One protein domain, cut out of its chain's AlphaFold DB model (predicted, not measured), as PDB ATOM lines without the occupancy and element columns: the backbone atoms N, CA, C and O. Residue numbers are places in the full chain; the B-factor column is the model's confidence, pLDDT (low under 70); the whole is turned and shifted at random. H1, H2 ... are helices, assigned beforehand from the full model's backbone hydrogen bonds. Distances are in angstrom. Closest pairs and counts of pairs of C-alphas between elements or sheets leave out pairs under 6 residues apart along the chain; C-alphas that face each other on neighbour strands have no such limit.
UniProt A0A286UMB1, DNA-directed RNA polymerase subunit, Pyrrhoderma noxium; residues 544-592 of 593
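Overview. This is residues 544 to 592 of the 593 residues of the protein "DNA-directed RNA polymerase subunit" of Pyrrhoderma noxium (UniProt A0A286UMB1). The model has little regular structure: a helix, H1, after an opening stretch with no named element, then a long link that folds back past H1 and leads to a short helix, H2, near the end of the printed part. Residues 552 to 553, just before H1, pair antiparallel with residues 583 to 584, shortly before H2. Of 49 printed residues, 16 are in the two named helices, in the order H1, H2; there is no named strand, and the class is all helix. The whole is compact, with a radius of gyration of the C-alphas of 10.6 A and spans of 30 by 22 by 16 A.

Arrangement. H1, residues 554 to 564, and H2, residues 586 to 590, are apart. In H2 the O i to N i+4 pair is within hydrogen-bond range; in H1, 6 of 7 are.

Along the chain. H1 begins at C-alpha 554 (5.316, 26.900, -6.777) and is 15.7 A long. H2 ends at C-alpha 590 (-9.125, 26.551, -12.473).

Size, cuts and confidence. The C-alphas farthest apart, of Asp 568 and Ser 580, are 30.9 A apart. The printed part has no cut. The link from H1 to H2, 21 residues, is long. Confidence is low, with pLDDT under 70, in residues 577 to 582 and 587 to 592.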
ATOM      1  N   LEU A 544      -4.665  29.490 -22.722       90.06
ATOM      2  CA  LEU A 544      -3.260  29.078 -22.633       90.06
ATOM      3  C   LEU A 544      -2.804  28.758 -21.200       90.06
ATOM      4  O   LEU A 544      -1.897  27.942 -21.020       90.06
ATOM      5  N   LEU A 545      -3.379  29.403 -20.182       85.75
ATOM      6  CA  LEU A 545      -3.100  29.110 -18.771       85.75
ATOM      7  C   LEU A 545      -3.744  27.788 -18.330       85.75
ATOM      8  O   LEU A 545      -3.135  27.032 -17.563       85.75
ATOM      9  N   SER A 546      -4.938  27.502 -18.851       83.94
ATOM     10  CA  SER A 546      -5.782  26.363 -18.480       83.94
ATOM     11  C   SER A 546      -5.532  25.070 -19.270       83.94
ATOM     12  O   SER A 546      -6.183  24.059 -19.000       83.94
ATOM     13  N   GLN A 547      -4.590  25.057 -20.218       86.25
ATOM     14  CA  GLN A 547      -4.204  23.846 -20.956       86.25
ATOM     15  C   GLN A 547      -3.679  22.739 -20.026       86.25
ATOM     16  O   GLN A 547      -2.897  23.000 -19.108       86.25
ATOM     17  N   ARG A 548      -4.076  21.490 -20.315       83.06
ATOM     18  CA  ARG A 548      -3.698  20.278 -19.558       83.06
ATOM     19  C   ARG A 548      -2.193  20.060 -19.475       83.06
ATOM     20  O   ARG A 548      -1.696  19.683 -18.424       83.06
ATOM     21  N   ASP A 549      -1.492  20.355 -20.562       86.69
ATOM     22  CA  ASP A 549      -0.061  20.068 -20.700       86.69
ATOM     23  C   ASP A 549       0.826  21.144 -20.063       86.69
ATOM     24  O   ASP A 549       2.054  21.052 -20.072       86.69
ATOM     25  N   ARG A 550       0.216  22.194 -19.504       82.94
ATOM     26  CA  ARG A 550       0.942  23.265 -18.837       82.94
ATOM     27  C   ARG A 550       1.007  22.959 -17.349       82.94
ATOM     28  O   ARG A 550      -0.026  22.782 -16.712       82.94
ATOM     29  N   PHE A 551       2.197  23.015 -16.770       85.81
ATOM     30  CA  PHE A 551       2.421  22.864 -15.333       85.81
ATOM     31  C   PHE A 551       3.182  24.078 -14.810       85.81
ATOM     32  O   PHE A 551       4.053  24.597 -15.506       85.81
ATOM     33  N   PHE A 552       2.832  24.545 -13.612       86.25
ATOM     34  CA  PHE A 552       3.562  25.619 -12.938       86.25
ATOM     35  C   PHE A 552       4.237  25.071 -11.690       86.25
ATOM     36  O   PHE A 552       3.636  24.293 -10.945       86.25
ATOM     37  N   ASP A 553       5.480  25.484 -11.457       88.25
ATOM     38  CA  ASP A 553       6.115  25.281 -10.162       88.25
ATOM     39  C   ASP A 553       5.521  26.253  -9.131       88.25
ATOM     40  O   ASP A 553       4.791  27.196  -9.456       88.25
ATOM     41  N   ARG A 554       5.829  26.037  -7.849       84.81
ATOM     42  CA  ARG A 554       5.316  26.900  -6.777       84.81
ATOM     43  C   ARG A 554       5.686  28.366  -6.976       84.81
ATOM     44  O   ARG A 554       4.858  29.214  -6.683       84.81
ATOM     45  N   ARG A 555       6.884  28.658  -7.488       87.88
ATOM     46  CA  ARG A 555       7.370  30.032  -7.680       87.88
ATOM     47  C   ARG A 555       6.575  30.758  -8.763       87.88
ATOM     48  O   ARG A 555       6.052  31.840  -8.505       87.88
ATOM     49  N   GLN A 556       6.442  30.150  -9.943       87.81
ATOM     50  CA  GLN A 556       5.656  30.682 -11.057       87.81
ATOM     51  C   GLN A 556       4.195  30.839 -10.663       87.81
ATOM     52  O   GLN A 556       3.604  31.881 -10.929       87.81
ATOM     53  N   PHE A 557       3.632  29.834  -9.989       85.75
ATOM     54  CA  PHE A 557       2.254  29.884  -9.530       85.75
ATOM     55  C   PHE A 557       2.046  31.063  -8.577       85.75
ATOM     56  O   PHE A 557       1.239  31.936  -8.878       85.75
ATOM     57  N   THR A 558       2.848  31.187  -7.512       86.31
ATOM     58  CA  THR A 558       2.739  32.316  -6.569       86.31
ATOM     59  C   THR A 558       2.939  33.678  -7.230       86.31
ATOM     60  O   THR A 558       2.272  34.640  -6.851       86.31
ATOM     61  N   GLN A 559       3.804  33.770  -8.244       88.25
ATOM     62  CA  GLN A 559       4.001  35.010  -8.992       88.25
ATOM     63  C   GLN A 559       2.743  35.393  -9.780       88.25
ATOM     64  O   GLN A 559       2.322  36.543  -9.734       88.25
ATOM     65  N   ILE A 560       2.118  34.432 -10.468       85.25
ATOM     66  CA  ILE A 560       0.868  34.660 -11.207       85.25
ATOM     67  C   ILE A 560      -0.259  35.065 -10.249       85.25
ATOM     68  O   ILE A 560      -1.001  35.996 -10.535       85.25
ATOM     69  N   CYS A 561      -0.340  34.420  -9.083       83.50
ATOM     70  CA  CYS A 561      -1.316  34.757  -8.044       83.50
ATOM     71  C   CYS A 561      -1.136  36.191  -7.537       83.50
ATOM     72  O   CYS A 561      -2.113  36.890  -7.290       83.50
ATOM     73  N   SER A 562       0.117  36.641  -7.427       86.62
ATOM     74  CA  SER A 562       0.435  38.001  -6.989       86.62
ATOM     75  C   SER A 562      -0.095  39.056  -7.967       86.62
ATOM     76  O   SER A 562      -0.480  40.134  -7.530       86.62
ATOM     77  N   TYR A 563      -0.190  38.746  -9.267       85.44
ATOM     78  CA  TYR A 563      -0.776  39.654 -10.261       85.44
ATOM     79  C   TYR A 563      -2.305  39.769 -10.180       85.44
ATOM     80  O   TYR A 563      -2.851  40.756 -10.656       85.44
ATOM     81  N   LEU A 564      -3.011  38.793  -9.595       80.25
ATOM     82  CA  LEU A 564      -4.479  38.812  -9.514       80.25
ATOM     83  C   LEU A 564      -4.996  39.903  -8.562       80.25
ATOM     84  O   LEU A 564      -6.040  40.503  -8.802       80.25
ATOM     85  N   GLY A 565      -4.279  40.120  -7.460       76.19
ATOM     86  CA  GLY A 565      -4.678  41.035  -6.393       76.19
ATOM     87  C   GLY A 565      -3.659  42.130  -6.121       76.19
ATOM     88  O   GLY A 565      -3.620  42.596  -4.989       76.19
ATOM     89  N   ASP A 566      -2.796  42.462  -7.089       83.44
ATOM     90  CA  ASP A 566      -1.696  43.428  -6.933       83.44
ATOM     91  C   ASP A 566      -0.837  43.185  -5.671       83.44
ATOM     92  O   ASP A 566      -0.331  44.113  -5.048       83.44
ATOM     93  N   ALA A 567      -0.676  41.911  -5.290       82.75
ATOM     94  CA  ALA A 567      -0.039  41.433  -4.057       82.75
ATOM     95  C   ALA A 567      -0.684  41.881  -2.721       82.75
ATOM     96  O   ALA A 567      -0.119  41.610  -1.663       82.75
ATOM     97  N   ASP A 568      -1.879  42.477  -2.748       85.56
ATOM     98  CA  ASP A 568      -2.617  42.914  -1.552       85.56
ATOM     99  C   ASP A 568      -3.593  41.850  -1.016       85.56
ATOM    100  O   ASP A 568      -4.018  41.901   0.142       85.56
ATOM    101  N   LEU A 569      -3.978  40.873  -1.843       86.06
ATOM    102  CA  LEU A 569      -4.926  39.827  -1.463       86.06
ATOM    103  C   LEU A 569      -4.215  38.667  -0.751       86.06
ATOM    104  O   LEU A 569      -3.244  38.110  -1.261       86.06
ATOM    105  N   HIS A 570      -4.737  38.246   0.405       86.69
ATOM    106  CA  HIS A 570      -4.332  36.978   1.011       86.69
ATOM    107  C   HIS A 570      -4.902  35.819   0.194       86.69
ATOM    108  O   HIS A 570      -6.115  35.755  -0.014       86.69
ATOM    109  N   ILE A 571      -4.035  34.919  -0.268       83.69
ATOM    110  CA  ILE A 571      -4.440  33.808  -1.120       83.69
ATOM    111  C   ILE A 571      -3.970  32.478  -0.535       83.69
ATOM    112  O   ILE A 571      -2.769  32.240  -0.386       83.69
ATOM    113  N   ASP A 572      -4.930  31.595  -0.272       84.75
ATOM    114  CA  ASP A 572      -4.676  30.218   0.128       84.75
ATOM    115  C   ASP A 572      -4.236  29.395  -1.086       84.75
ATOM    116  O   ASP A 572      -4.981  29.201  -2.047       84.75
ATOM    117  N   ILE A 573      -2.992  28.913  -1.057       81.81
ATOM    118  CA  ILE A 573      -2.432  28.119  -2.154       81.81
ATOM    119  C   ILE A 573      -3.021  26.697  -2.078       81.81
ATOM    120  O   ILE A 573      -2.831  26.030  -1.055       81.81
ATOM    121  N   PRO A 574      -3.689  26.199  -3.137       79.88
ATOM    122  CA  PRO A 574      -4.288  24.866  -3.141       79.88
ATOM    123  C   PRO A 574      -3.232  23.754  -3.053       79.88
ATOM    124  O   PRO A 574      -2.044  23.960  -3.307       79.88
ATOM    125  N   LEU A 575      -3.669  22.538  -2.720       71.50
ATOM    126  CA  LEU A 575      -2.793  21.363  -2.733       71.50
ATOM    127  C   LEU A 575      -2.302  21.066  -4.161       71.50
ATOM    128  O   LEU A 575      -3.042  21.183  -5.141       71.50
ATOM    129  N   GLN A 576      -1.031  20.677  -4.270       70.69
ATOM    130  CA  GLN A 576      -0.401  20.318  -5.540       70.69
ATOM    131  C   GLN A 576      -0.968  18.999  -6.071       70.69
ATOM    132  O   GLN A 576      -1.088  18.027  -5.325       70.69
ATOM    133  N   GLN A 577      -1.273  18.953  -7.370       64.81
ATOM    134  CA  GLN A 577      -1.907  17.790  -8.003       64.81
ATOM    135  C   GLN A 577      -0.939  16.600  -8.147       64.81
ATOM    136  O   GLN A 577      -1.363  15.449  -8.075       64.81
ATOM    137  N   TYR A 578       0.368  16.864  -8.283       68.88
ATOM    138  CA  TYR A 578       1.414  15.836  -8.332       68.88
ATOM    139  C   TYR A 578       2.485  16.093  -7.265       68.88
ATOM    140  O   TYR A 578       3.392  16.908  -7.451       68.88
ATOM    141  N   LEU A 579       2.394  15.360  -6.152       61.22
ATOM    142  CA  LEU A 579       3.285  15.488  -4.988       61.22
ATOM    143  C   LEU A 579       4.747  15.110  -5.284       61.22
ATOM    144  O   LEU A 579       5.653  15.604  -4.624       61.22
ATOM    145  N   SER A 580       5.002  14.262  -6.288       57.94
ATOM    146  CA  SER A 580       6.360  13.818  -6.641       57.94
ATOM    147  C   SER A 580       7.200  14.889  -7.345       57.94
ATOM    148  O   SER A 580       8.427  14.832  -7.294       57.94
ATOM    149  N   HIS A 581       6.558  15.869  -7.991       61.38
ATOM    150  CA  HIS A 581       7.230  16.910  -8.776       61.38
ATOM    151  C   HIS A 581       6.913  18.339  -8.307       61.38
ATOM    152  O   HIS A 581       7.425  19.291  -8.886       61.38
ATOM    153  N   ASN A 582       6.118  18.504  -7.241       67.56
ATOM    154  CA  ASN A 582       5.707  19.797  -6.684       67.56
ATOM    155  C   ASN A 582       5.085  20.763  -7.718       67.56
ATOM    156  O   ASN A 582       5.376  21.964  -7.711       67.56
ATOM    157  N   VAL A 583       4.237  20.246  -8.613       76.19
ATOM    158  CA  VAL A 583       3.641  21.016  -9.720       76.19
ATOM    159  C   VAL A 583       2.132  21.216  -9.573       76.19
ATOM    160  O   VAL A 583       1.404  20.349  -9.085       76.19
ATOM    161  N   PHE A 584       1.665  22.368 -10.053       74.75
ATOM    162  CA  PHE A 584       0.254  22.738 -10.141       74.75
ATOM    163  C   PHE A 584      -0.283  22.429 -11.543       74.75
ATOM    164  O   PHE A 584       0.203  22.976 -12.540       74.75
ATOM    165  N   GLY A 585      -1.269  21.530 -11.611       70.81
ATOM    166  CA  GLY A 585      -1.927  21.089 -12.843       70.81
ATOM    167  C   GLY A 585      -3.233  21.834 -13.128       70.81
ATOM    168  O   GLY A 585      -3.493  22.895 -12.564       70.81
ATOM    169  N   GLN A 586      -4.049  21.304 -14.041       71.19
ATOM    170  CA  GLN A 586      -5.235  21.990 -14.573       71.19
ATOM    171  C   GLN A 586      -6.278  22.340 -13.493       71.19
ATOM    172  O   GLN A 586      -6.802  23.452 -13.495       71.19
ATOM    173  N   GLU A 587      -6.555  21.432 -12.555       65.88
ATOM    174  CA  GLU A 587      -7.601  21.619 -11.536       65.88
ATOM    175  C   GLU A 587      -7.220  22.694 -10.511       65.88
ATOM    176  O   GLU A 587      -8.019  23.582 -10.222       65.88
ATOM    177  N   SER A 588      -5.967  22.681 -10.039       67.19
ATOM    178  CA  SER A 588      -5.445  23.690  -9.108       67.19
ATOM    179  C   SER A 588      -5.447  25.099  -9.714       67.19
ATOM    180  O   SER A 588      -5.608  26.083  -8.998       67.19
ATOM    181  N   LYS A 589      -5.286  25.206 -11.039       68.88
ATOM    182  CA  LYS A 589      -5.350  26.484 -11.762       68.88
ATOM    183  C   LYS A 589      -6.784  26.989 -11.873       68.88
ATOM    184  O   LYS A 589      -7.040  28.125 -11.506       68.88
ATOM    185  N   PHE A 590      -7.718  26.154 -12.334       64.81
ATOM    186  CA  PHE A 590      -9.125  26.551 -12.473       64.81
ATOM    187  C   PHE A 590      -9.784  26.895 -11.140       64.81
ATOM    188  O   PHE A 590     -10.630  27.775 -11.108       64.81
ATOM    189  N   SER A 591      -9.395  26.247 -10.039       66.31
ATOM    190  CA  SER A 591      -9.940  26.571  -8.713       66.31
ATOM    191  C   SER A 591      -9.594  27.983  -8.221       66.31
ATOM    192  O   SER A 591     -10.165  28.443  -7.238       66.31
ATOM    193  N   MET A 592      -8.642  28.647  -8.879       63.78
ATOM    194  CA  MET A 592      -8.088  29.929  -8.466       63.78
ATOM    195  C   MET A 592      -8.462  31.096  -9.391       63.78
ATOM    196  O   MET A 592      -8.376  32.244  -8.954       63.78
TER     197      MET A 592